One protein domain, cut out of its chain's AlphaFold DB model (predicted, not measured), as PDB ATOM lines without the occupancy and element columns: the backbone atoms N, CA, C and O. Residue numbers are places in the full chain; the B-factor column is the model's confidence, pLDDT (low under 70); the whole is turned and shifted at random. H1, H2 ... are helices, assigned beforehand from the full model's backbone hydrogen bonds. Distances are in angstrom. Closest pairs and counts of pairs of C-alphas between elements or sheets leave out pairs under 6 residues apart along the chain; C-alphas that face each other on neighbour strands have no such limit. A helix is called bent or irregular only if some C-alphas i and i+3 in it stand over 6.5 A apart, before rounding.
ATOM      1  N   ASN A   9      51.768 -12.915   5.987       73.88
ATOM      2  CA  ASN A   9      50.476 -12.336   6.302       73.88
ATOM      3  C   ASN A   9      49.501 -13.496   6.509       73.88
ATOM      4  O   ASN A   9      48.949 -14.042   5.553       73.88
ATOM      5  N   LEU A  10      49.324 -13.868   7.780       82.00
ATOM      6  CA  LEU A  10      48.546 -15.019   8.245       82.00
ATOM      7  C   LEU A  10      47.122 -15.057   7.662       82.00
ATOM      8  O   LEU A  10      46.502 -16.114   7.608       82.00
ATOM      9  N   ILE A  11      46.602 -13.902   7.237       86.88
ATOM     10  CA  ILE A  11      45.269 -13.723   6.669       86.88
ATOM     11  C   ILE A  11      45.366 -12.886   5.388       86.88
ATOM     12  O   ILE A  11      45.931 -11.793   5.378       86.88
ATOM     13  N   ASN A  12      44.746 -13.374   4.315       91.31
ATOM     14  CA  ASN A  12      44.486 -12.620   3.096       91.31
ATOM     15  C   ASN A  12      43.083 -12.002   3.192       91.31
ATOM     16  O   ASN A  12      42.076 -12.691   3.021       91.31
ATOM     17  N   SER A  13      43.015 -10.697   3.460       92.69
ATOM     18  CA  SER A  13      41.752  -9.997   3.735       92.69
ATOM     19  C   SER A  13      40.754 -10.035   2.573       92.69
ATOM     20  O   SER A  13      39.549 -10.090   2.814       92.69
ATOM     21  N   GLN A  14      41.222 -10.048   1.320       93.56
ATOM     22  CA  GLN A  14      40.351 -10.091   0.141       93.56
ATOM     23  C   GLN A  14      39.677 -11.457   0.003       93.56
ATOM     24  O   GLN A  14      38.457 -11.531  -0.142       93.56
ATOM     25  N   VAL A  15      40.465 -12.533   0.102       93.69
ATOM     26  CA  VAL A  15      39.946 -13.906   0.073       93.69
ATOM     27  C   VAL A  15      39.007 -14.136   1.253       93.69
ATOM     28  O   VAL A  15      37.892 -14.609   1.048       93.69
ATOM     29  N   LEU A  16      39.420 -13.723   2.458       94.50
ATOM     30  CA  LEU A  16      38.598 -13.823   3.662       94.50
ATOM     31  C   LEU A  16      37.246 -13.132   3.466       94.50
ATOM     32  O   LEU A  16      36.220 -13.741   3.737       94.50
ATOM     33  N   SER A  17      37.230 -11.894   2.964       95.56
ATOM     34  CA  SER A  17      35.995 -11.113   2.801       95.56
ATOM     35  C   SER A  17      35.028 -11.749   1.805       95.56
ATOM     36  O   SER A  17      33.831 -11.812   2.076       95.56
ATOM     37  N   ILE A  18      35.537 -12.235   0.665       95.31
ATOM     38  CA  ILE A  18      34.710 -12.899  -0.351       95.31
ATOM     39  C   ILE A  18      34.053 -14.131   0.262       95.31
ATOM     40  O   ILE A  18      32.827 -14.221   0.285       95.31
ATOM     41  N   VAL A  19      34.860 -15.046   0.799       95.00
ATOM     42  CA  VAL A  19      34.363 -16.296   1.380       95.00
ATOM     43  C   VAL A  19      33.382 -16.012   2.509       95.00
ATOM     44  O   VAL A  19      32.269 -16.520   2.495       95.00
ATOM     45  N   PHE A  20      33.742 -15.115   3.422       94.88
ATOM     46  CA  PHE A  20      32.912 -14.745   4.560       94.88
ATOM     47  C   PHE A  20      31.499 -14.301   4.156       94.88
ATOM     48  O   PHE A  20      30.524 -14.777   4.735       94.88
ATOM     49  N   ILE A  21      31.365 -13.446   3.133       95.12
ATOM     50  CA  ILE A  21      30.056 -12.975   2.644       95.12
ATOM     51  C   ILE A  21      29.219 -14.138   2.100       95.12
ATOM     52  O   ILE A  21      28.045 -14.279   2.453       95.12
ATOM     53  N   PHE A  22      29.810 -14.986   1.254       93.75
ATOM     54  CA  PHE A  22      29.096 -16.128   0.680       93.75
ATOM     55  C   PHE A  22      28.716 -17.161   1.746       93.75
ATOM     56  O   PHE A  22      27.615 -17.715   1.706       93.75
ATOM     57  N   SER A  23      29.574 -17.377   2.740       92.69
ATOM     58  CA  SER A  23      29.312 -18.309   3.834       92.69
ATOM     59  C   SER A  23      28.251 -17.792   4.802       92.69
ATOM     60  O   SER A  23      27.423 -18.593   5.231       92.69
ATOM     61  N   ILE A  24      28.179 -16.478   5.069       93.31
ATOM     62  CA  ILE A  24      27.041 -15.871   5.791       93.31
ATOM     63  C   ILE A  24      25.736 -16.192   5.076       93.31
ATOM     64  O   ILE A  24      24.788 -16.674   5.695       93.31
ATOM     65  N   PHE A  25      25.682 -15.956   3.767       92.06
ATOM     66  CA  PHE A  25      24.473 -16.216   3.000       92.06
ATOM     67  C   PHE A  25      24.094 -17.707   3.016       92.06
ATOM     68  O   PHE A  25      22.922 -18.044   3.188       92.06
ATOM     69  N   SER A  26      25.084 -18.603   2.925       90.25
ATOM     70  CA  SER A  26      24.876 -20.053   3.032       90.25
ATOM     71  C   SER A  26      24.319 -20.462   4.400       90.25
ATOM     72  O   SER A  26      23.328 -21.184   4.453       90.25
ATOM     73  N   GLY A  27      24.917 -19.992   5.499       89.56
ATOM     74  CA  GLY A  27      24.468 -20.328   6.855       89.56
ATOM     75  C   GLY A  27      23.078 -19.774   7.170       89.56
ATOM     76  O   GLY A  27      22.240 -20.467   7.751       89.56
ATOM     77  N   PHE A  28      22.802 -18.546   6.719       91.44
ATOM     78  CA  PHE A  28      21.484 -17.927   6.836       91.44
ATOM     79  C   PHE A  28      20.419 -18.752   6.111       91.44
ATOM     80  O   PHE A  28      19.396 -19.102   6.701       91.44
ATOM     81  N   ARG A  29      20.682 -19.116   4.851       89.56
ATOM     82  CA  ARG A  29      19.768 -19.932   4.048       89.56
ATOM     83  C   ARG A  29      19.493 -21.280   4.709       89.56
ATOM     84  O   ARG A  29      18.326 -21.638   4.826       89.56
ATOM     85  N   ASP A  30      20.526 -21.999   5.144       87.56
ATOM     86  CA  ASP A  30      20.377 -23.317   5.783       87.56
ATOM     87  C   ASP A  30      19.482 -23.243   7.030       87.56
ATOM     88  O   ASP A  30      18.690 -24.147   7.286       87.56
ATOM     89  N   SER A  31      19.556 -22.137   7.773       89.38
ATOM     90  CA  SER A  31      18.777 -21.938   9.000       89.38
ATOM     91  C   SER A  31      17.330 -21.507   8.742       89.38
ATOM     92  O   SER A  31      16.453 -21.763   9.569       89.38
ATOM     93  N   VAL A  32      17.058 -20.856   7.608       88.75
ATOM     94  CA  VAL A  32      15.710 -20.405   7.217       88.75
ATOM     95  C   VAL A  32      14.974 -21.455   6.379       88.75
ATOM     96  O   VAL A  32      13.750 -21.554   6.466       88.75
ATOM     97  N   ALA A  33      15.690 -22.279   5.608       87.38
ATOM     98  CA  ALA A  33      15.110 -23.262   4.692       87.38
ATOM     99  C   ALA A  33      14.054 -24.192   5.333       87.38
ATOM    100  O   ALA A  33      13.004 -24.379   4.712       87.38
ATOM    101  N   PRO A  34      14.224 -24.708   6.570       86.75
ATOM    102  CA  PRO A  34      13.210 -25.551   7.212       86.75
ATOM    103  C   PRO A  34      11.860 -24.853   7.444       86.75
ATOM    104  O   PRO A  34      10.824 -25.516   7.505       86.75
ATOM    105  N   ASN A  35      11.842 -23.522   7.564       88.94
ATOM    106  CA  ASN A  35      10.605 -22.758   7.747       88.94
ATOM    107  C   ASN A  35       9.835 -22.528   6.452       88.94
ATOM    108  O   ASN A  35       8.620 -22.347   6.510       88.94
ATOM    109  N   ILE A  36      10.505 -22.576   5.298       89.19
ATOM    110  CA  ILE A  36       9.848 -22.407   3.998       89.19
ATOM    111  C   ILE A  36       8.775 -23.487   3.823       89.19
ATOM    112  O   ILE A  36       7.651 -23.172   3.448       89.19
ATOM    113  N   GLY A  37       9.078 -24.736   4.189       90.31
ATOM    114  CA  GLY A  37       8.109 -25.830   4.110       90.31
ATOM    115  C   GLY A  37       6.861 -25.593   4.962       90.31
ATOM    116  O   GLY A  37       5.751 -25.731   4.464       90.31
ATOM    117  N   ARG A  38       7.031 -25.157   6.218       90.00
ATOM    118  CA  ARG A  38       5.905 -24.837   7.118       90.00
ATOM    119  C   ARG A  38       5.064 -23.667   6.607       90.00
ATOM    120  O   ARG A  38       3.844 -23.692   6.711       90.00
ATOM    121  N   PHE A  39       5.719 -22.643   6.064       91.62
ATOM    122  CA  PHE A  39       5.033 -21.494   5.482       91.62
ATOM    123  C   PHE A  39       4.194 -21.894   4.262       91.62
ATOM    124  O   PHE A  39       3.052 -21.465   4.136       91.62
ATOM    125  N   LEU A  40       4.731 -22.747   3.388       92.88
ATOM    126  CA  LEU A  40       4.006 -23.248   2.220       92.88
ATOM    127  C   LEU A  40       2.854 -24.183   2.607       92.88
ATOM    128  O   LEU A  40       1.784 -24.102   2.008       92.88
ATOM    129  N   ASP A  41       3.035 -25.017   3.630       93.25
ATOM    130  CA  ASP A  41       1.965 -25.859   4.183       93.25
ATOM    131  C   ASP A  41       0.788 -25.002   4.685       93.25
ATOM    132  O   ASP A  41      -0.363 -25.236   4.317       93.25
ATOM    133  N   ALA A  42       1.076 -23.896   5.385       93.69
ATOM    134  CA  ALA A  42       0.063 -22.921   5.805       93.69
ATOM    135  C   ALA A  42      -0.670 -22.232   4.631       93.69
ATOM    136  O   ALA A  42      -1.771 -21.710   4.811       93.69
ATOM    137  N   LEU A  43      -0.092 -22.243   3.424       92.44
ATOM    138  CA  LEU A  43      -0.707 -21.754   2.184       92.44
ATOM    139  C   LEU A  43      -1.442 -22.860   1.394       92.44
ATOM    140  O   LEU A  43      -1.818 -22.645   0.238       92.44
ATOM    141  N   ASN A  44      -1.676 -24.030   2.000       93.31
ATOM    142  CA  ASN A  44      -2.321 -25.199   1.391       93.31
ATOM    143  C   ASN A  44      -1.560 -25.747   0.169       93.31
ATOM    144  O   ASN A  44      -2.164 -26.087  -0.859       93.31
ATOM    145  N   TYR A  45      -0.230 -25.783   0.242       91.06
ATOM    146  CA  TYR A  45       0.580 -26.556  -0.698       91.06
ATOM    147  C   TYR A  45       0.695 -28.003  -0.222       91.06
ATOM    148  O   TYR A  45       0.851 -28.270   0.965       91.06
ATOM    149  N   THR A  46       0.631 -28.950  -1.150       91.81
ATOM    150  CA  THR A  46       0.825 -30.369  -0.829       91.81
ATOM    151  C   THR A  46       2.298 -30.669  -0.548       91.81
ATOM    152  O   THR A  46       3.191 -29.976  -1.035       91.81
ATOM    153  N   THR A  47       2.589 -31.759   0.164       91.19
ATOM    154  CA  THR A  47       3.969 -32.183   0.462       91.19
ATOM    155  C   THR A  47       4.843 -32.310  -0.789       91.19
ATOM    156  O   THR A  47       6.023 -31.958  -0.760       91.19
ATOM    157  N   LEU A  48       4.271 -32.784  -1.903       88.75
ATOM    158  CA  LEU A  48       4.981 -32.915  -3.176       88.75
ATOM    159  C   LEU A  48       5.313 -31.544  -3.778       88.75
ATOM    160  O   LEU A  48       6.445 -31.322  -4.204       88.75
ATOM    161  N   GLU A  49       4.357 -30.612  -3.771       89.31
ATOM    162  CA  GLU A  49       4.575 -29.243  -4.249       89.31
ATOM    163  C   GLU A  49       5.622 -28.515  -3.398       89.31
ATOM    164  O   GLU A  49       6.511 -27.866  -3.945       89.31
ATOM    165  N   ILE A  50       5.562 -28.669  -2.072       91.12
ATOM    166  CA  ILE A  50       6.548 -28.110  -1.140       91.12
ATOM    167  C   ILE A  50       7.947 -28.643  -1.462       91.12
ATOM    168  O   ILE A  50       8.892 -27.864  -1.576       91.12
ATOM    169  N   GLY A  51       8.087 -29.960  -1.642       88.88
ATOM    170  CA  GLY A  51       9.365 -30.576  -1.999       88.88
ATOM    171  C   GLY A  51       9.917 -30.055  -3.327       88.88
ATOM    172  O   GLY A  51      11.113 -29.784  -3.440       88.88
ATOM    173  N   LEU A  52       9.043 -29.858  -4.314       87.69
ATOM    174  CA  LEU A  52       9.400 -29.311  -5.620       87.69
ATOM    175  C   LEU A  52       9.863 -27.854  -5.516       87.69
ATOM    176  O   LEU A  52      10.919 -27.530  -6.054       87.69
ATOM    177  N   ILE A  53       9.129 -27.013  -4.785       90.19
ATOM    178  CA  ILE A  53       9.480 -25.607  -4.539       90.19
ATOM    179  C   ILE A  53      10.839 -25.512  -3.844       90.19
ATOM    180  O   ILE A  53      11.750 -24.834  -4.311       90.19
ATOM    181  N   ILE A  54      11.033 -26.270  -2.762       90.25
ATOM    182  CA  ILE A  54      12.304 -26.290  -2.027       90.25
ATOM    183  C   ILE A  54      13.460 -26.723  -2.939       90.25
ATOM    184  O   ILE A  54      14.551 -26.150  -2.854       90.25
ATOM    185  N   ASN A  55      13.242 -27.700  -3.822       87.94
ATOM    186  CA  ASN A  55      14.249 -28.148  -4.779       87.94
ATOM    187  C   ASN A  55      14.568 -27.057  -5.816       87.94
ATOM    188  O   ASN A  55      15.732 -26.680  -5.960       87.94
ATOM    189  N   LEU A  56      13.555 -26.469  -6.462       88.38
ATOM    190  CA  LEU A  56      13.736 -25.377  -7.425       88.38
ATOM    191  C   LEU A  56      14.455 -24.184  -6.789       88.38
ATOM    192  O   LEU A  56      15.506 -23.778  -7.286       88.38
ATOM    193  N   SER A  57      13.961 -23.681  -5.655       89.12
ATOM    194  CA  SER A  57      14.614 -22.630  -4.863       89.12
ATOM    195  C   SER A  57      16.069 -22.971  -4.545       89.12
ATOM    196  O   SER A  57      16.961 -22.125  -4.644       89.12
ATOM    197  N   SER A  58      16.344 -24.232  -4.203       87.44
ATOM    198  CA  SER A  58      17.703 -24.665  -3.898       87.44
ATOM    199  C   SER A  58      18.628 -24.586  -5.102       87.44
ATOM    200  O   SER A  58      19.751 -24.105  -4.964       87.44
ATOM    201  N   VAL A  59      18.151 -24.995  -6.274       84.88
ATOM    202  CA  VAL A  59      18.900 -24.946  -7.533       84.88
ATOM    203  C   VAL A  59      19.122 -23.499  -7.998       84.88
ATOM    204  O   VAL A  59      20.245 -23.131  -8.353       84.88
ATOM    205  N   ILE A  60      18.077 -22.669  -7.929       87.38
ATOM    206  CA  ILE A  60      18.079 -21.233  -8.260       87.38
ATOM    207  C   ILE A  60      19.149 -20.490  -7.470       87.38
ATOM    208  O   ILE A  60      19.851 -19.655  -8.033       87.38
ATOM    209  N   ILE A  61      19.278 -20.785  -6.176       86.00
ATOM    210  CA  ILE A  61      20.249 -20.121  -5.306       86.00
ATOM    211  C   ILE A  61      21.652 -20.710  -5.485       86.00
ATOM    212  O   ILE A  61      22.634 -19.970  -5.522       86.00
ATOM    213  N   PHE A  62      21.753 -22.036  -5.597       83.12
ATOM    214  CA  PHE A  62      23.024 -22.746  -5.697       83.12
ATOM    215  C   PHE A  62      23.838 -22.259  -6.903       83.12
ATOM    216  O   PHE A  62      24.962 -21.783  -6.748       83.12
ATOM    217  N   PHE A  63      23.271 -22.305  -8.108       81.25
ATOM    218  CA  PHE A  63      24.038 -22.058  -9.330       81.25
ATOM    219  C   PHE A  63      24.718 -20.672  -9.401       81.25
ATOM    220  O   PHE A  63      25.929 -20.630  -9.647       81.25
ATOM    221  N   PRO A  64      24.019 -19.543  -9.165       84.88
ATOM    222  CA  PRO A  64      24.640 -18.222  -9.155       84.88
ATOM    223  C   PRO A  64      25.718 -18.096  -8.087       84.88
ATOM    224  O   PRO A  64      26.799 -17.591  -8.379       84.88
ATOM    225  N   VAL A  65      25.441 -18.574  -6.870       88.38
ATOM    226  CA  VAL A  65      26.373 -18.476  -5.741       88.38
ATOM    227  C   VAL A  65      27.682 -19.178  -6.073       88.38
ATOM    228  O   VAL A  65      28.741 -18.567  -5.955       88.38
ATOM    229  N   PHE A  66      27.623 -20.411  -6.575       87.12
ATOM    230  CA  PHE A  66      28.823 -21.182  -6.886       87.12
ATOM    231  C   PHE A  66      29.650 -20.581  -8.020       87.12
ATOM    232  O   PHE A  66      30.875 -20.507  -7.922       87.12
ATOM    233  N   ILE A  67      29.001 -20.114  -9.085       89.19
ATOM    234  CA  ILE A  67      29.707 -19.545 -10.237       89.19
ATOM    235  C   ILE A  67      30.311 -18.186  -9.887       89.19
ATOM    236  O   ILE A  67      31.463 -17.922 -10.238       89.19
ATOM    237  N   LEU A  68      29.572 -17.334  -9.172       91.56
ATOM    238  CA  LEU A  68      30.075 -16.037  -8.721       91.56
ATOM    239  C   LEU A  68      31.232 -16.211  -7.737       91.56
ATOM    240  O   LEU A  68      32.274 -15.584  -7.931       91.56
ATOM    241  N   LEU A  69      31.089 -17.097  -6.747       92.88
ATOM    242  CA  LEU A  69      32.150 -17.421  -5.795       92.88
ATOM    243  C   LEU A  69      33.407 -17.914  -6.522       92.88
ATOM    244  O   LEU A  69      34.494 -17.381  -6.293       92.88
ATOM    245  N   PHE A  70      33.259 -18.858  -7.459       92.62
ATOM    246  CA  PHE A  70      34.376 -19.375  -8.249       92.62
ATOM    247  C   PHE A  70      35.080 -18.265  -9.033       92.62
ATOM    248  O   PHE A  70      36.303 -18.165  -8.998       92.62
ATOM    249  N   VAL A  71      34.332 -17.408  -9.735       92.31
ATOM    250  CA  VAL A  71      34.917 -16.341 -10.560       92.31
ATOM    251  C   VAL A  71      35.604 -15.276  -9.705       92.31
ATOM    252  O   VAL A  71      36.706 -14.848 -10.057       92.31
ATOM    253  N   LEU A  72      35.000 -14.863  -8.588       94.44
ATOM    254  CA  LEU A  72      35.570 -13.860  -7.683       94.44
ATOM    255  C   LEU A  72      36.849 -14.371  -7.012       94.44
ATOM    256  O   LEU A  72      37.872 -13.676  -7.019       94.44
ATOM    257  N   LEU A  73      36.835 -15.605  -6.506       94.00
ATOM    258  CA  LEU A  73      38.029 -16.230  -5.944       94.00
ATOM    259  C   LEU A  73      39.094 -16.464  -7.004       94.00
ATOM    260  O   LEU A  73      40.259 -16.161  -6.761       94.00
ATOM    261  N   TYR A  74      38.713 -16.912  -8.202       93.50
ATOM    262  CA  TYR A  74      39.656 -17.090  -9.300       93.50
ATOM    263  C   TYR A  74      40.392 -15.784  -9.625       93.50
ATOM    264  O   TYR A  74      41.610 -15.779  -9.797       93.50
ATOM    265  N   GLN A  75      39.668 -14.664  -9.705       92.12
ATOM    266  CA  GLN A  75      40.263 -13.358  -9.997       92.12
ATOM    267  C   GLN A  75      41.182 -12.877  -8.871       92.12
ATOM    268  O   GLN A  75      42.271 -12.382  -9.154       92.12
ATOM    269  N   THR A  76      40.771 -13.077  -7.619       91.50
ATOM    270  CA  THR A  76      41.512 -12.633  -6.429       91.50
ATOM    271  C   THR A  76      42.776 -13.469  -6.208       91.50
ATOM    272  O   THR A  76      43.871 -12.932  -6.053       91.50
ATOM    273  N   CYS A  77      42.661 -14.796  -6.278       90.06
ATOM    274  CA  CYS A  77      43.772 -15.723  -6.067       90.06
ATOM    275  C   CYS A  77      44.808 -15.688  -7.207       90.06
ATOM    276  O   CYS A  77      45.968 -16.025  -6.984       90.06
ATOM    277  N   LYS A  78      44.448 -15.233  -8.417       84.44
ATOM    278  CA  LYS A  78      45.348 -15.219  -9.586       84.44
ATOM    279  C   LYS A  78      46.678 -14.493  -9.346       84.44
ATOM    280  O   LYS A  78      47.684 -14.890  -9.924       84.44
ATOM    281  N   HIS A  79      46.687 -13.425  -8.554       76.56
ATOM    282  CA  HIS A  79      47.866 -12.566  -8.436       76.56
ATOM    283  C   HIS A  79      48.844 -13.003  -7.337       76.56
ATOM    284  O   HIS A  79      50.044 -12.920  -7.565       76.56
ATOM    285  N   ASN A  80      48.357 -13.546  -6.214       72.56
ATOM    286  CA  ASN A  80      49.169 -13.694  -4.993       72.56
ATOM    287  C   ASN A  80      49.174 -15.124  -4.406       72.56
ATOM    288  O   ASN A  80      49.558 -15.311  -3.253       72.56
ATOM    289  N   PHE A  81      48.720 -16.144  -5.150       74.50
ATOM    290  CA  PHE A  81      48.488 -17.472  -4.560       74.50
ATOM    291  C   PHE A  81      49.740 -18.135  -3.963       74.50
ATOM    292  O   PHE A  81      49.670 -18.679  -2.869       74.50
ATOM    293  N   ILE A  82      50.880 -18.099  -4.665       76.25
ATOM    294  CA  ILE A  82      52.120 -18.760  -4.206       76.25
ATOM    295  C   ILE A  82      52.716 -18.062  -2.992       76.25
ATOM    296  O   ILE A  82      53.145 -18.721  -2.050       76.25
ATOM    297  N   GLU A  83      52.753 -16.734  -3.034       79.69
ATOM    298  CA  GLU A  83      53.431 -15.923  -2.026       79.69
ATOM    299  C   GLU A  83      52.722 -16.007  -0.673       79.69
ATOM    300  O   GLU A  83      53.379 -15.920   0.361       79.69
ATOM    301  N   ASN A  84      51.405 -16.251  -0.678       84.12
ATOM    302  CA  ASN A  84      50.599 -16.340   0.532       84.12
ATOM    303  C   ASN A  84      49.654 -17.559   0.551       84.12
ATOM    304  O   ASN A  84      48.474 -17.447   0.889       84.12
ATOM    305  N   ILE A  85      50.151 -18.743   0.180       87.06
ATOM    306  CA  ILE A  85      49.315 -19.956   0.133       87.06
ATOM    307  C   ILE A  85      48.752 -20.325   1.511       87.06
ATOM    308  O   ILE A  85      47.577 -20.669   1.631       87.06
ATOM    309  N   ALA A  86      49.569 -20.194   2.562       87.00
ATOM    310  CA  ALA A  86      49.167 -20.489   3.931       87.00
ATOM    311  C   ALA A  86      48.069 -19.526   4.401       87.00
ATOM    312  O   ALA A  86      47.036 -19.979   4.893       87.00
ATOM    313  N   GLY A  87      48.237 -18.217   4.176       88.94
ATOM    314  CA  GLY A  87      47.225 -17.229   4.535       88.94
ATOM    315  C   GLY A  87      45.942 -17.374   3.723       88.94
ATOM    316  O   GLY A  87      44.862 -17.158   4.266       88.94
ATOM    317  N   ILE A  88      46.013 -17.813   2.461       91.00
ATOM    318  CA  ILE A  88      44.823 -18.138   1.658       91.00
ATOM    319  C   ILE A  88      44.079 -19.330   2.258       91.00
ATOM    320  O   ILE A  88      42.886 -19.200   2.505       91.00
ATOM    321  N   ILE A  89      44.752 -20.447   2.555       90.94
ATOM    322  CA  ILE A  89      44.112 -21.630   3.159       90.94
ATOM    323  C   ILE A  89      43.453 -21.267   4.496       90.94
ATOM    324  O   ILE A  89      42.292 -21.609   4.719       90.94
ATOM    325  N   VAL A  90      44.162 -20.532   5.358       92.81
ATOM    326  CA  VAL A  90      43.612 -20.055   6.635       92.81
ATOM    327  C   VAL A  90      42.404 -19.148   6.398       92.81
ATOM    328  O   VAL A  90      41.385 -19.314   7.061       92.81
ATOM    329  N   SER A  91      42.465 -18.238   5.423       94.19
ATOM    330  CA  SER A  91      41.356 -17.325   5.103       94.19
ATOM    331  C   SER A  91      40.132 -18.044   4.544       94.19
ATOM    332  O   SER A  91      39.018 -17.654   4.881       94.19
ATOM    333  N   LEU A  92      40.326 -19.089   3.732       94.12
ATOM    334  CA  LEU A  92      39.243 -19.953   3.261       94.12
ATOM    335  C   LEU A  92      38.573 -20.636   4.457       94.12
ATOM    336  O   LEU A  92      37.394 -20.431   4.700       94.12
ATOM    337  N   ILE A  93      39.334 -21.363   5.282       93.31
ATOM    338  CA  ILE A  93      38.773 -22.112   6.418       93.31
ATOM    339  C   ILE A  93      38.073 -21.178   7.414       93.31
ATOM    340  O   ILE A  93      36.928 -21.424   7.795       93.31
ATOM    341  N   VAL A  94      38.743 -20.102   7.838       94.25
ATOM    342  CA  VAL A  94      38.199 -19.159   8.825       94.25
ATOM    343  C   VAL A  94      37.000 -18.412   8.250       94.25
ATOM    344  O   VAL A  94      35.975 -18.322   8.923       94.25
ATOM    345  N   GLY A  95      37.088 -17.920   7.013       93.75
ATOM    346  CA  GLY A  95      35.979 -17.242   6.343       93.75
ATOM    347  C   GLY A  95      34.748 -18.134   6.245       93.75
ATOM    348  O   GLY A  95      33.655 -17.699   6.613       93.75
ATOM    349  N   THR A  96      34.944 -19.393   5.847       93.31
ATOM    350  CA  THR A  96      33.853 -20.348   5.650       93.31
ATOM    351  C   THR A  96      33.196 -20.721   6.959       93.31
ATOM    352  O   THR A  96      31.978 -20.616   7.088       93.31
ATOM    353  N   VAL A  97      33.988 -21.097   7.963       92.69
ATOM    354  CA  VAL A  97      33.464 -21.509   9.268       92.69
ATOM    355  C   VAL A  97      32.802 -20.329   9.979       92.69
ATOM    356  O   VAL A  97      31.636 -20.423  10.358       92.69
ATOM    357  N   VAL A  98      33.506 -19.207  10.142       94.19
ATOM    358  CA  VAL A  98      32.988 -18.061  10.905       94.19
ATOM    359  C   VAL A  98      31.801 -17.425  10.185       94.19
ATOM    360  O   VAL A  98      30.784 -17.151  10.822       94.19
ATOM    361  N   GLY A  99      31.888 -17.238   8.865       94.12
ATOM    362  CA  GLY A  99      30.789 -16.693   8.072       94.12
ATOM    363  C   GLY A  99      29.543 -17.571   8.157       94.12
ATOM    364  O   GLY A  99      28.462 -17.063   8.452       94.12
ATOM    365  N   TYR A 100      29.696 -18.890   8.000       92.62
ATOM    366  CA  TYR A 100      28.586 -19.836   8.122       92.62
ATOM    367  C   TYR A 100      27.906 -19.759   9.488       92.62
ATOM    368  O   TYR A 100      26.684 -19.643   9.553       92.62
ATOM    369  N   TRP A 101      28.676 -19.766  10.580       92.31
ATOM    370  CA  TRP A 101      28.110 -19.680  11.927       92.31
ATOM    371  C   TRP A 101      27.398 -18.352  12.184       92.31
ATOM    372  O   TRP A 101      26.311 -18.360  12.754       92.31
ATOM    373  N   ILE A 102      27.955 -17.223  11.739       94.38
ATOM    374  CA  ILE A 102      27.301 -15.913  11.884       94.38
ATOM    375  C   ILE A 102      25.990 -15.878  11.096       94.38
ATOM    376  O   ILE A 102      24.954 -15.514  11.650       94.38
ATOM    377  N   GLY A 103      26.012 -16.294   9.827       93.00
ATOM    378  CA  GLY A 103      24.805 -16.384   9.009       93.00
ATOM    379  C   GLY A 103      23.764 -17.316   9.620       93.00
ATOM    380  O   GLY A 103      22.586 -16.969   9.694       93.00
ATOM    381  N   GLY A 104      24.214 -18.466  10.122       90.94
ATOM    382  CA  GLY A 104      23.378 -19.445  10.800       90.94
ATOM    383  C   GLY A 104      22.734 -18.891  12.065       90.94
ATOM    384  O   GLY A 104      21.536 -19.054  12.250       90.94
ATOM    385  N   LEU A 105      23.482 -18.166  12.902       92.06
ATOM    386  CA  LEU A 105      22.957 -17.515  14.109       92.06
ATOM    387  C   LEU A 105      21.906 -16.465  13.772       92.06
ATOM    388  O   LEU A 105      20.837 -16.458  14.381       92.06
ATOM    389  N   VAL A 106      22.166 -15.624  12.771       93.44
ATOM    390  CA  VAL A 106      21.186 -14.634  12.304       93.44
ATOM    391  C   VAL A 106      19.921 -15.325  11.792       93.44
ATOM    392  O   VAL A 106      18.814 -14.935  12.157       93.44
ATOM    393  N   GLY A 107      20.071 -16.379  10.987       90.69
ATOM    394  CA  GLY A 107      18.945 -17.156  10.476       90.69
ATOM    395  C   GLY A 107      18.164 -17.859  11.587       90.69
ATOM    396  O   GLY A 107      16.943 -17.774  11.604       90.69
ATOM    397  N   ALA A 108      18.853 -18.478  12.546       89.12
ATOM    398  CA  ALA A 108      18.281 -19.180  13.693       89.12
ATOM    399  C   ALA A 108      17.459 -18.263  14.604       89.12
ATOM    400  O   ALA A 108      16.383 -18.652  15.049       89.12
ATOM    401  N   VAL A 109      17.923 -17.033  14.852       90.81
ATOM    402  CA  VAL A 109      17.163 -16.032  15.623       90.81
ATOM    403  C   VAL A 109      15.844 -15.690  14.929       90.81
ATOM    404  O   VAL A 109      14.824 -15.523  15.593       90.81
ATOM    405  N   LEU A 110      15.848 -15.617  13.598       87.38
ATOM    406  CA  LEU A 110      14.650 -15.324  12.810       87.38
ATOM    407  C   LEU A 110      13.747 -16.549  12.632       87.38
ATOM    408  O   LEU A 110      12.533 -16.404  12.503       87.38
ATOM    409  N   SER A 111      14.325 -17.751  12.596       86.88
ATOM    410  CA  SER A 111      13.622 -18.983  12.249       86.88
ATOM    411  C   SER A 111      13.208 -19.833  13.455       86.88
ATOM    412  O   SER A 111      12.320 -20.676  13.321       86.88
ATOM    413  N   GLY A 112      13.818 -19.620  14.622       81.69
ATOM    414  CA  GLY A 112      13.610 -20.410  15.837       81.69
ATOM    415  C   GLY A 112      14.250 -21.803  15.805       81.69
ATOM    416  O   GLY A 112      13.883 -22.651  16.616       81.69
ATOM    417  N   TYR A 113      15.169 -22.070  14.871       76.19
ATOM    418  CA  TYR A 113      15.800 -23.383  14.695       76.19
ATOM    419  C   TYR A 113      17.243 -23.449  15.189       76.19
ATOM    420  O   TYR A 113      17.993 -22.481  15.124       76.19
ATOM    421  N   VAL A 114      17.641 -24.640  15.642       73.31
ATOM    422  CA  VAL A 114      19.016 -24.935  16.059       73.31
ATOM    423  C   VAL A 114      19.901 -25.135  14.830       73.31
ATOM    424  O   VAL A 114      19.554 -25.883  13.916       73.31
ATOM    425  N   ILE A 115      21.063 -24.486  14.834       68.19
ATOM    426  CA  ILE A 115      22.077 -24.610  13.786       68.19
ATOM    427  C   ILE A 115      22.748 -25.974  13.924       68.19
ATOM    428  O   ILE A 115      23.289 -26.299  14.981       68.19
ATOM    429  N   SER A 116      22.752 -26.750  12.846       69.69
ATOM    430  CA  SER A 116      23.568 -27.958  12.740       69.69
ATOM    431  C   SER A 116      24.680 -27.711  11.723       69.69
ATOM    432  O   SER A 116      24.386 -27.181  10.650       69.69
ATOM    433  N   PRO A 117      25.944 -28.072  12.015       64.44
ATOM    434  CA  PRO A 117      27.007 -27.993  11.021       64.44
ATOM    435  C   PRO A 117      26.651 -28.889   9.830       64.44
ATOM    436  O   PRO A 117      26.561 -30.112   9.955       64.44
ATOM    437  N   SER A 118      26.404 -28.271   8.675       66.94
ATOM    438  CA  SER A 118      25.960 -28.989   7.487       66.94
ATOM    439  C   SER A 118      27.143 -29.546   6.691       66.94
ATOM    440  O   SER A 118      28.217 -28.945   6.615       66.94
ATOM    441  N   ILE A 119      26.936 -30.691   6.028       62.88
ATOM    442  CA  ILE A 119      27.889 -31.256   5.051       62.88
ATOM    443  C   ILE A 119      28.219 -30.233   3.945       62.88
ATOM    444  O   ILE A 119      29.312 -30.262   3.374       62.88
ATOM    445  N   PHE A 120      27.318 -29.278   3.681       62.50
ATOM    446  CA  PHE A 120      27.521 -28.207   2.705       62.50
ATOM    447  C   PHE A 120      28.688 -27.274   3.051       62.50
ATOM    448  O   PHE A 120      29.305 -26.733   2.134       62.50
ATOM    449  N   LEU A 121      29.066 -27.155   4.330       73.25
ATOM    450  CA  LEU A 121      30.256 -26.404   4.741       73.25
ATOM    451  C   LEU A 121      31.528 -26.964   4.082       73.25
ATOM    452  O   LEU A 121      32.364 -26.203   3.598       73.25
ATOM    453  N   TYR A 122      31.636 -28.291   3.978       73.38
ATOM    454  CA  TYR A 122      32.757 -28.953   3.306       73.38
ATOM    455  C   TYR A 122      32.685 -28.819   1.780       73.38
ATOM    456  O   TYR A 122      33.718 -28.673   1.125       73.38
ATOM    457  N   GLY A 123      31.476 -28.823   1.210       77.31
ATOM    458  CA  GLY A 123      31.265 -28.621  -0.227       77.31
ATOM    459  C   GLY A 123      31.733 -27.245  -0.710       77.31
ATOM    460  O   GLY A 123      32.423 -27.153  -1.726       77.31
ATOM    461  N   ASN A 124      31.426 -26.188   0.049       81.19
ATOM    462  CA  ASN A 124      31.883 -24.827  -0.249       81.19
ATOM    463  C   ASN A 124      33.413 -24.737  -0.209       81.19
ATOM    464  O   ASN A 124      34.024 -24.285  -1.176       81.19
ATOM    465  N   LEU A 125      34.030 -25.285   0.841       87.62
ATOM    466  CA  LEU A 125      35.485 -25.309   1.021       87.62
ATOM    467  C   LEU A 125      36.220 -25.986  -0.145       87.62
ATOM    468  O   LEU A 125      37.247 -25.490  -0.614       87.62
ATOM    469  N   LEU A 126      35.685 -27.100  -0.657       87.12
ATOM    470  CA  LEU A 126      36.254 -27.784  -1.823       87.12
ATOM    471  C   LEU A 126      36.212 -26.910  -3.078       87.12
ATOM    472  O   LEU A 126      37.182 -26.878  -3.837       87.12
ATOM    473  N   ILE A 127      35.115 -26.186  -3.300       86.50
ATOM    474  CA  ILE A 127      34.957 -25.339  -4.486       86.50
ATOM    475  C   ILE A 127      35.804 -24.070  -4.376       86.50
ATOM    476  O   ILE A 127      36.436 -23.668  -5.354       86.50
ATOM    477  N   GLU A 128      35.894 -23.485  -3.187       91.38
ATOM    478  CA  GLU A 128      36.785 -22.365  -2.885       91.38
ATOM    479  C   GLU A 128      38.251 -22.732  -3.143       91.38
ATOM    480  O   GLU A 128      38.980 -22.016  -3.842       91.38
ATOM    481  N   PHE A 129      38.672 -23.899  -2.648       90.44
ATOM    482  CA  PHE A 129      40.013 -24.417  -2.879       90.44
ATOM    483  C   PHE A 129      40.260 -24.718  -4.362       90.44
ATOM    484  O   PHE A 129      41.321 -24.375  -4.896       90.44
ATOM    485  N   ALA A 130      39.280 -25.307  -5.055       90.88
ATOM    486  CA  ALA A 130      39.359 -25.570  -6.488       90.88
ATOM    487  C   ALA A 130      39.495 -24.272  -7.298       90.88
ATOM    488  O   ALA A 130      40.315 -24.215  -8.215       90.88
ATOM    489  N   ALA A 131      38.767 -23.210  -6.941       92.75
ATOM    490  CA  ALA A 131      38.846 -21.909  -7.605       92.75
ATOM    491  C   ALA A 131      40.246 -21.288  -7.487       92.75
ATOM    492  O   ALA A 131      40.834 -20.878  -8.494       92.75
ATOM    493  N   CYS A 132      40.817 -21.271  -6.279       92.19
ATOM    494  CA  CYS A 132      42.155 -20.723  -6.060       92.19
ATOM    495  C   CYS A 132      43.260 -21.604  -6.666       92.19
ATOM    496  O   CYS A 132      44.188 -21.079  -7.286       92.19
ATOM    497  N   SER A 133      43.115 -22.930  -6.614       90.75
ATOM    498  CA  SER A 133      44.019 -23.867  -7.295       90.75
ATOM    499  C   SER A 133      43.984 -23.690  -8.815       90.75
ATOM    500  O   SER A 133      45.025 -23.672  -9.473       90.75
ATOM    501  N   ALA A 134      42.799 -23.487  -9.390       90.62
ATOM    502  CA  ALA A 134      42.642 -23.237 -10.816       90.62
ATOM    503  C   ALA A 134      43.249 -21.886 -11.234       90.62
ATOM    504  O   ALA A 134      43.864 -21.786 -12.300       90.62
ATOM    505  N   ALA A 135      43.137 -20.854 -10.392       89.94
ATOM    506  CA  ALA A 135      43.801 -19.566 -10.603       89.94
ATOM    507  C   ALA A 135      45.329 -19.694 -10.580       89.94
ATOM    508  O   ALA A 135      46.023 -19.120 -11.428       89.94
ATOM    509  N   TYR A 136      45.850 -20.494  -9.653       89.94
ATOM    510  CA  TYR A 136      47.269 -20.798  -9.562       89.94
ATOM    511  C   TYR A 136      47.788 -21.533 -10.801       89.94
ATOM    512  O   TYR A 136      48.732 -21.064 -11.444       89.94
ATOM    513  N   ILE A 137      47.135 -22.631 -11.188       88.75
ATOM    514  CA  ILE A 137      47.482 -23.404 -12.387       88.75
ATOM    515  C   ILE A 137      47.447 -22.503 -13.624       88.75
ATOM    516  O   ILE A 137      48.394 -22.485 -14.411       88.75
ATOM    517  N   ALA A 138      46.407 -21.677 -13.762       87.69
ATOM    518  CA  ALA A 138      46.304 -20.741 -14.872       87.69
ATOM    519  C   ALA A 138      47.443 -19.711 -14.887       87.69
ATOM    520  O   ALA A 138      47.854 -19.276 -15.962       87.69
ATOM    521  N   THR A 139      47.965 -19.314 -13.729       85.56
ATOM    522  CA  THR A 139      49.110 -18.400 -13.632       85.56
ATOM    523  C   THR A 139      50.407 -19.102 -14.015       85.56
ATOM    524  O   THR A 139      51.175 -18.558 -14.807       85.56
ATOM    525  N   LYS A 140      50.609 -20.347 -13.568       85.75
ATOM    526  CA  LYS A 140      51.738 -21.182 -14.002       85.75
ATOM    527  C   LYS A 140      51.740 -21.403 -15.509       85.75
ATOM    528  O   LYS A 140      52.767 -21.158 -16.133       85.75
ATOM    529  N   TRP A 141      50.592 -21.724 -16.109       84.62
ATOM    530  CA  TRP A 141      50.470 -21.812 -17.567       84.62
ATOM    531  C   TRP A 141      50.922 -20.524 -18.252       84.62
ATOM    532  O   TRP A 141      51.671 -20.595 -19.212       84.62
ATOM    533  N   ARG A 142      50.554 -19.343 -17.726       80.56
ATOM    534  CA  ARG A 142      50.995 -18.048 -18.286       80.56
ATOM    535  C   ARG A 142      52.515 -17.893 -18.296       80.56
ATOM    536  O   ARG A 142      53.057 -17.364 -19.257       80.56
ATOM    537  N   ILE A 143      53.168 -18.278 -17.203       81.19
ATOM    538  CA  ILE A 143      54.615 -18.121 -17.034       81.19
ATOM    539  C   ILE A 143      55.356 -19.101 -17.949       81.19
ATOM    540  O   ILE A 143      56.352 -18.728 -18.561       81.19
ATOM    541  N   SER A 144      54.850 -20.330 -18.079       77.88
ATOM    542  CA  SER A 144      55.426 -21.371 -18.941       77.88
ATOM    543  C   SER A 144      55.177 -21.145 -20.437       77.88
ATOM    544  O   SER A 144      55.920 -21.668 -21.264       77.88
ATOM    545  N   THR A 145      54.172 -20.343 -20.806       70.62
ATOM    546  CA  THR A 145      53.859 -19.980 -22.198       70.62
ATOM    547  C   THR A 145      53.992 -18.464 -22.431       70.62
ATOM    548  O   THR A 145      53.028 -17.796 -22.810       70.62
TER     549      THR A 145
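This is residues 9 to 145 of the 299 residues of an uncharacterized protein of Candidatus Bathyarchaeota archaeon (UniProt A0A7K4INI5). Four long helices run side by side, up and down, as a rod-shaped bundle of H1a, H2, H3 and H4, each running against the one before it. At one end of the rod the bent first helix reaches on as H1b, paired with the beginning of H2; at the other, H4 makes the tip. The printed part has 137 residues with four named helices, H1 to H4 in order, and no named strand: all helix. It is only just loose, close to compact, with a radius of gyration of the C-alphas of 17.6 A and spans of 61 by 29 by 18 A.

Find C-alpha 13 at (41.752, -9.997, 3.735), where H1, residues 13 to 42, begins. By its hydrogen bonds it was assigned as one helix, but it is bent: C-alphas 31 and 34 are 6.9 A apart, between arms H1a, residues 13 to 31, 26.4 A, and H1b, residues 34 to 42, 13.5 A. H2, residues 47 to 80, is 49.1 A long and only just irregular, with C-alphas 76 and 79 6.7 A apart. H3, residues 85 to 111, measures 37.7 A; H4, residues 120 to 144, runs 36.0 A to C-alpha 144 at (55.426, -21.371, -18.941).

Look first at Ile 24 and Gly 103, the closest C-alphas of H1a and H3, 4.0 A apart; these touch at a shallow tilt of 31 degrees, the same way. H1a with residues 14 to 22 alone touches H2, opposite ways at 6 degrees, closest at C-alphas 15 and 73, 6.7 A. H1b and H2 form a hairpin, closest at C-alphas 37 and 50, 5.9 A. H2 with residues 66 to 79 alone touches H4, closest at C-alphas 78 and 135, 4.7 A. H3 and H4 form another hairpin, closest at C-alphas 92 and 125, 6.9 A. H1b and H4 are apart. Every O i to N i+4 pair is within hydrogen-bond range in H1a, H3 and H4; in H1b it is 4 of 5, in H2 27 of 30.

The C-alphas of Asn 44 and Ser 144, the two farthest apart, are 61.3 A apart. The printed part has no cut and no long link. Look for pLDDT under 70 at residues 115 to 120, of which 120 belongs to H4.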